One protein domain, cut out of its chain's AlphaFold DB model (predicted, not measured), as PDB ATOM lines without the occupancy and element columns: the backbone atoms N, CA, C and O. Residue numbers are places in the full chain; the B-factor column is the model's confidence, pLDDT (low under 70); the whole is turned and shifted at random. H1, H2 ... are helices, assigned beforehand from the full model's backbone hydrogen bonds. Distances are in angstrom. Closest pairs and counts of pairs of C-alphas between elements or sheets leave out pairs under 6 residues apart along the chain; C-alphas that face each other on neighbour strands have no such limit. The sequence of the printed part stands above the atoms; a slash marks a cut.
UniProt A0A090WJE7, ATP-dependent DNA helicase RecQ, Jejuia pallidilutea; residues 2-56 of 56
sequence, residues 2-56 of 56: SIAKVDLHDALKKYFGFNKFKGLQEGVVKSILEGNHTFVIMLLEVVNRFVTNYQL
ATOM      1  N   SER A   2     162.946 151.049  87.076       40.03
ATOM      2  CA  SER A   2     162.041 150.561  88.114       40.03
ATOM      3  C   SER A   2     160.915 151.580  88.256       40.03
ATOM      4  O   SER A   2     161.046 152.544  89.009       40.03
ATOM      5  N   ILE A   3     159.845 151.406  87.475       53.53
ATOM      6  CA  ILE A   3     158.545 152.004  87.777       53.53
ATOM      7  C   ILE A   3     158.317 151.696  89.251       53.53
ATOM      8  O   ILE A   3     158.231 150.526  89.631       53.53
ATOM      9  N   ALA A   4     158.375 152.735  90.089       51.50
ATOM     10  CA  ALA A   4     157.971 152.655  91.482       51.50
ATOM     11  C   ALA A   4     156.688 151.833  91.482       51.50
ATOM     12  O   ALA A   4     155.788 152.202  90.733       51.50
ATOM     13  N   LYS A   5     156.675 150.678  92.164       57.69
ATOM     14  CA  LYS A   5     155.540 149.745  92.191       57.69
ATOM     15  C   LYS A   5     154.287 150.562  92.496       57.69
ATOM     16  O   LYS A   5     154.012 150.849  93.655       57.69
ATOM     17  N   VAL A   6     153.583 151.008  91.459       65.81
ATOM     18  CA  VAL A   6     152.295 151.654  91.620       65.81
ATOM     19  C   VAL A   6     151.424 150.500  92.040       65.81
ATOM     20  O   VAL A   6     151.227 149.563  91.263       65.81
ATOM     21  N   ASP A   7     151.002 150.517  93.297       82.00
ATOM     22  CA  ASP A   7     150.047 149.532  93.748       82.00
ATOM     23  C   ASP A   7     148.752 149.787  92.973       82.00
ATOM     24  O   ASP A   7     148.056 150.792  93.151       82.00
ATOM     25  N   LEU A   8     148.491 148.900  92.013       87.50
ATOM     26  CA  LEU A   8     147.328 148.974  91.144       87.50
ATOM     27  C   LEU A   8     146.033 148.943  91.956       87.50
ATOM     28  O   LEU A   8     145.053 149.544  91.524       87.50
ATOM     29  N   HIS A   9     146.027 148.303  93.129       87.81
ATOM     30  CA  HIS A   9     144.868 148.281  94.015       87.81
ATOM     31  C   HIS A   9     144.658 149.628  94.704       87.81
ATOM     32  O   HIS A   9     143.520 150.094  94.775       87.81
ATOM     33  N   ASP A  10     145.728 150.298  95.138       89.88
ATOM     34  CA  ASP A  10     145.621 151.638  95.725       89.88
ATOM     35  C   ASP A  10     145.132 152.656  94.695       89.88
ATOM     36  O   ASP A  10     144.260 153.476  94.990       89.88
ATOM     37  N   ALA A  11     145.642 152.581  93.463       90.06
ATOM     38  CA  ALA A  11     145.175 153.422  92.367       90.06
ATOM     39  C   ALA A  11     143.705 153.127  92.022       90.06
ATOM     40  O   ALA A  11     142.899 154.051  91.887       90.06
ATOM     41  N   LEU A  12     143.331 151.846  91.939       90.62
ATOM     42  CA  LEU A  12     141.959 151.430  91.666       90.62
ATOM     43  C   LEU A  12     140.992 151.957  92.737       90.62
ATOM     44  O   LEU A  12     139.941 152.509  92.410       90.62
ATOM     45  N   LYS A  13     141.377 151.871  94.012       91.12
ATOM     46  CA  LYS A  13     140.573 152.367  95.128       91.12
ATOM     47  C   LYS A  13     140.506 153.890  95.158       91.12
ATOM     48  O   LYS A  13     139.426 154.446  95.320       91.12
ATOM     49  N   LYS A  14     141.637 154.574  94.975       91.56
ATOM     50  CA  LYS A  14     141.724 156.038  95.038       91.56
ATOM     51  C   LYS A  14     140.931 156.724  93.928       91.56
ATOM     52  O   LYS A  14     140.286 157.731  94.194       91.56
ATOM     53  N   TYR A  15     141.007 156.210  92.701       92.38
ATOM     54  CA  TYR A  15     140.405 156.867  91.538       92.38
ATOM     55  C   TYR A  15     139.032 156.304  91.161       92.38
ATOM     56  O   TYR A  15     138.204 157.051  90.647       92.38
ATOM     57  N   PHE A  16     138.769 155.020  91.427       90.06
ATOM     58  CA  PHE A  16     137.525 154.355  91.021       90.06
ATOM     59  C   PHE A  16     136.702 153.793  92.190       90.06
ATOM     60  O   PHE A  16     135.557 153.406  91.987       90.06
ATOM     61  N   GLY A  17     137.256 153.728  93.406       90.75
ATOM     62  CA  GLY A  17     136.561 153.199  94.584       90.75
ATOM     63  C   GLY A  17     136.449 151.671  94.636       90.75
ATOM     64  O   GLY A  17     135.798 151.143  95.537       90.75
ATOM     65  N   PHE A  18     137.076 150.937  93.711       89.69
ATOM     66  CA  PHE A  18     137.051 149.473  93.721       89.69
ATOM     67  C   PHE A  18     138.259 148.902  94.465       89.69
ATOM     68  O   PHE A  18     139.385 149.354  94.301       89.69
ATOM     69  N   ASN A  19     138.030 147.851  95.253       87.06
ATOM     70  CA  ASN A  19     139.105 147.159  95.973       87.06
ATOM     71  C   ASN A  19     139.747 146.026  95.144       87.06
ATOM     72  O   ASN A  19     140.797 145.501  95.513       87.06
ATOM     73  N   LYS A  20     139.115 145.617  94.036       86.38
ATOM     74  CA  LYS A  20     139.583 144.518  93.180       86.38
ATOM     75  C   LYS A  20     139.224 144.742  91.717       86.38
ATOM     76  O   LYS A  20     138.151 145.262  91.412       86.38
ATOM     77  N   PHE A  21     140.098 144.282  90.833       89.50
ATOM     78  CA  PHE A  21     139.821 144.179  89.405       89.50
ATOM     79  C   PHE A  21     138.808 143.062  89.124       89.50
ATOM     80  O   PHE A  21     138.710 142.086  89.874       89.50
ATOM     81  N   LYS A  22     138.051 143.190  88.031       87.06
ATOM     82  CA  LYS A  22     137.175 142.119  87.546       87.06
ATOM     83  C   LYS A  22     137.911 141.267  86.511       87.06
ATOM     84  O   LYS A  22     138.421 141.792  85.523       87.06
ATOM     85  N   GLY A  23     137.910 139.947  86.694       86.00
ATOM     86  CA  GLY A  23     138.417 138.993  85.701       86.00
ATOM     87  C   GLY A  23     139.840 139.311  85.227       86.00
ATOM     88  O   GLY A  23     140.747 139.480  86.035       86.00
ATOM     89  N   LEU A  24     140.025 139.409  83.908       88.31
ATOM     90  CA  LEU A  24     141.333 139.604  83.263       88.31
ATOM     91  C   LEU A  24     141.856 141.054  83.297       88.31
ATOM     92  O   LEU A  24     142.936 141.323  82.771       88.31
ATOM     93  N   GLN A  25     141.122 141.995  83.900       90.69
ATOM     94  CA  GLN A  25     141.466 143.423  83.867       90.69
ATOM     95  C   GLN A  25     142.841 143.724  84.472       90.69
ATOM     96  O   GLN A  25     143.597 144.504  83.899       90.69
ATOM     97  N   GLU A  26     143.199 143.091  85.590       90.31
ATOM     98  CA  GLU A  26     144.489 143.345  86.241       90.31
ATOM     99  C   GLU A  26     145.668 142.939  85.344       90.31
ATOM    100  O   GLU A  26     146.645 143.675  85.223       90.31
ATOM    101  N   GLY A  27     145.557 141.789  84.672       89.88
ATOM    102  CA  GLY A  27     146.580 141.298  83.745       89.88
ATOM    103  C   GLY A  27     146.750 142.209  82.530       89.88
ATOM    104  O   GLY A  27     147.872 142.501  82.130       89.88
ATOM    105  N   VAL A  28     145.643 142.727  81.992       92.25
ATOM    106  CA  VAL A  28     145.664 143.712  80.901       92.25
ATOM    107  C   VAL A  28     146.394 144.988  81.320       92.25
ATOM    108  O   VAL A  28     147.262 145.461  80.592       92.25
ATOM    109  N   VAL A  29     146.080 145.536  82.498       90.81
ATOM    110  CA  VAL A  29     146.728 146.761  82.995       90.81
ATOM    111  C   VAL A  29     148.225 146.535  83.218       90.81
ATOM    112  O   VAL A  29     149.026 147.374  82.812       90.81
ATOM    113  N   LYS A  30     148.617 145.389  83.793       90.75
ATOM    114  CA  LYS A  30     150.033 145.013  83.935       90.75
ATOM    115  C   LYS A  30     150.739 144.941  82.581       90.75
ATOM    116  O   LYS A  30     151.781 145.561  82.422       90.75
ATOM    117  N   SER A  31     150.126 144.289  81.594       91.56
ATOM    118  CA  SER A  31     150.668 144.183  80.233       91.56
ATOM    119  C   SER A  31     150.909 145.559  79.592       91.56
ATOM    120  O   SER A  31     151.953 145.787  78.984       91.56
ATOM    121  N   ILE A  32     149.988 146.510  79.781       91.25
ATOM    122  CA  ILE A  32     150.145 147.889  79.288       91.25
ATOM    123  C   ILE A  32     151.283 148.613  80.021       91.25
ATOM    124  O   ILE A  32     152.085 149.292  79.383       91.25
ATOM    125  N   LEU A  33     151.380 148.469  81.348       89.62
ATOM    126  CA  LEU A  33     152.443 149.090  82.149       89.62
ATOM    127  C   LEU A  33     153.837 148.530  81.840       89.62
ATOM    128  O   LEU A  33     154.824 149.253  81.953       89.62
ATOM    129  N   GLU A  34     153.917 147.267  81.433       90.56
ATOM    130  CA  GLU A  34     155.140 146.629  80.935       90.56
ATOM    131  C   GLU A  34     155.527 147.110  79.525       90.56
ATOM    132  O   GLU A  34     156.627 146.823  79.058       90.56
ATOM    133  N   GLY A  35     154.658 147.880  78.861       91.44
ATOM    134  CA  GLY A  35     154.883 148.411  77.518       91.44
ATOM    135  C   GLY A  35     154.519 147.441  76.394       91.44
ATOM    136  O   GLY A  35     154.895 147.675  75.246       91.44
ATOM    137  N   ASN A  36     153.784 146.363  76.688       93.31
ATOM    138  CA  ASN A  36     153.379 145.388  75.681       93.31
ATOM    139  C   ASN A  36     152.202 145.906  74.842       93.31
ATOM    140  O   ASN A  36     151.228 146.466  75.358       93.31
ATOM    141  N   HIS A  37     152.231 145.619  73.538       95.25
ATOM    142  CA  HIS A  37     151.087 145.843  72.657       95.25
ATOM    143  C   HIS A  37     149.926 144.934  73.073       95.25
ATOM    144  O   HIS A  37     149.964 143.723  72.876       95.25
ATOM    145  N   THR A  38     148.893 145.529  73.666       92.75
ATOM    146  CA  THR A  38     147.790 144.790  74.285       92.75
ATOM    147  C   THR A  38     146.483 145.141  73.581       92.75
ATOM    148  O   THR A  38     146.063 146.295  73.594       92.75
ATOM    149  N   PHE A  39     145.834 144.147  72.970       93.56
ATOM    150  CA  PHE A  39     144.498 144.287  72.389       93.56
ATOM    151  C   PHE A  39     143.469 143.654  73.325       93.56
ATOM    152  O   PHE A  39     143.599 142.489  73.700       93.56
ATOM    153  N   VAL A  40     142.456 144.423  73.723       91.69
ATOM    154  CA  VAL A  40     141.460 143.994  74.712       91.69
ATOM    155  C   VAL A  40     140.119 143.799  74.024       91.69
ATOM    156  O   VAL A  40     139.562 144.741  73.469       91.69
ATOM    157  N   ILE A  41     139.579 142.583  74.112       91.19
ATOM    158  CA  ILE A  41     138.208 142.269  73.700       91.19
ATOM    159  C   ILE A  41     137.412 141.974  74.965       91.19
ATOM    160  O   ILE A  41     137.660 140.982  75.648       91.19
ATOM    161  N   MET A  42     136.459 142.843  75.286       85.12
ATOM    162  CA  MET A  42     135.545 142.656  76.405       85.12
ATOM    163  C   MET A  42     134.116 142.776  75.889       85.12
ATOM    164  O   MET A  42     133.789 143.724  75.176       85.12
ATOM    165  N   LEU A  43     133.271 141.807  76.239       83.50
ATOM    166  CA  LEU A  43     131.836 141.926  76.007       83.50
ATOM    167  C   LEU A  43     131.303 143.088  76.847       83.50
ATOM    168  O   LEU A  43     131.693 143.245  78.004       83.50
ATOM    169  N   LEU A  44     130.406 143.889  76.273       80.62
ATOM    170  CA  LEU A  44     129.716 144.926  77.030       80.62
ATOM    171  C   LEU A  44     128.942 144.250  78.171       80.62
ATOM    172  O   LEU A  44     128.013 143.484  77.913       80.62
ATOM    173  N   GLU A  45     129.317 144.518  79.427       69.25
ATOM    174  CA  GLU A  45     128.454 144.163  80.551       69.25
ATOM    175  C   GLU A  45     127.167 144.981  80.383       69.25
ATOM    176  O   GLU A  45     127.163 146.201  80.566       69.25
ATOM    177  N   VAL A  46     126.068 144.318  80.007       50.81
ATOM    178  CA  VAL A  46     124.729 144.881  80.196       50.81
ATOM    179  C   VAL A  46     124.649 145.184  81.683       50.81
ATOM    180  O   VAL A  46     124.746 144.260  82.490       50.81
ATOM    181  N   VAL A  47     124.584 146.476  82.029       49.44
ATOM    182  CA  VAL A  47     124.547 146.978  83.406       49.44
ATOM    183  C   VAL A  47     123.648 146.050  84.210       49.44
ATOM    184  O   VAL A  47     122.444 145.991  83.954       49.44
ATOM    185  N   ASN A  48     124.231 145.289  85.141       47.66
ATOM    186  CA  ASN A  48     123.485 144.483  86.100       47.66
ATOM    187  C   ASN A  48     122.731 145.455  87.022       47.66
ATOM    188  O   ASN A  48     123.207 145.863  88.074       47.66
ATOM    189  N   ARG A  49     121.607 145.962  86.506       45.81
ATOM    190  CA  ARG A  49     120.274 145.908  87.088       45.81
ATOM    191  C   ARG A  49     120.298 145.854  88.621       45.81
ATOM    192  O   ARG A  49     120.343 144.772  89.189       45.81
ATOM    193  N   PHE A  50     120.170 147.044  89.223       36.56
ATOM    194  CA  PHE A  50     120.047 147.338  90.660       36.56
ATOM    195  C   PHE A  50     121.338 147.041  91.443       36.56
ATOM    196  O   PHE A  50     121.851 145.937  91.460       36.56
ATOM    197  N   VAL A  51     121.990 148.027  92.059       48.09
ATOM    198  CA  VAL A  51     121.754 148.374  93.476       48.09
ATOM    199  C   VAL A  51     121.292 147.171  94.320       48.09
ATOM    200  O   VAL A  51     120.280 147.220  95.003       48.09
ATOM    201  N   THR A  52     122.017 146.059  94.280       42.00
ATOM    202  CA  THR A  52     121.917 144.980  95.270       42.00
ATOM    203  C   THR A  52     123.320 144.549  95.645       42.00
ATOM    204  O   THR A  52     123.822 143.517  95.226       42.00
ATOM    205  N   ASN A  53     123.992 145.427  96.381       38.62
ATOM    206  CA  ASN A  53     124.825 145.095  97.535       38.62
ATOM    207  C   ASN A  53     125.372 146.422  98.074       38.62
ATOM    208  O   ASN A  53     126.529 146.779  97.864       38.62
ATOM    209  N   TYR A  54     124.502 147.169  98.763       43.81
ATOM    210  CA  TYR A  54     124.971 147.925  99.920       43.81
ATOM    211  C   TYR A  54     125.656 146.900 100.832       43.81
ATOM    212  O   TYR A  54     124.973 146.089 101.455       43.81
ATOM    213  N   GLN A  55     126.986 146.872 100.853       40.06
ATOM    214  CA  GLN A  55     127.691 146.329 102.006       40.06
ATOM    215  C   GLN A  55     127.830 147.467 103.015       40.06
ATOM    216  O   GLN A  55     128.431 148.496 102.701       40.06
ATOM    217  N   LEU A  56     127.196 147.268 104.174       38.22
ATOM    218  CA  LEU A  56     127.590 147.869 105.448       38.22
ATOM    219  C   LEU A  56     129.035 147.480 105.786       38.22
ATOM    220  O   LEU A  56     129.430 146.345 105.419       38.22
TER     221      LEU A  56
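AT A GLANCE: This is residues 2 to 56 of the 56 residues of the protein "ATP-dependent DNA helicase RecQ" of Jejuia pallidilutea (UniProt A0A090WJE7). There is little regular structure here: two short helices, H1 and then H2, set crosswise in two levels, and a long tail that folds back past H2 on the side away from H1, its residues 43 to 56 sticking out. The printed part has 55 residues, 18 of them in the helices, with no named strand; the class is all helix. It is loose, with a radius of gyration of the C-alphas of 14.1 A, and only just flat, spanning 41 by 27 by 14 A.

IN THESE COORDINATES: Find C-alpha 8 at (147.328, 148.974, 91.144); from there H1, residues 8 to 16, runs 11.2 A. H2, residues 25 to 33, runs 12.5 A and ends at C-alpha 33, (152.443, 149.090, 82.149).

HOW THE PARTS SIT: H1 and H2 are close but not clearly touching; their closest C-alphas, those of Leu 8 and Glu 26, are 8.0 A apart. Their lines stand about perpendicular, at 75 degrees. In H1 and H2 every O i to N i+4 pair is within hydrogen-bond range.

THE WHOLE: Look to Ser 2 and Phe 50 for the C-alphas farthest apart, 42.2 A. The printed part has no cut, and the link from H1 to H2 is short. Confidence is low, under 70, at residues 2 to 6 and 45 to 56.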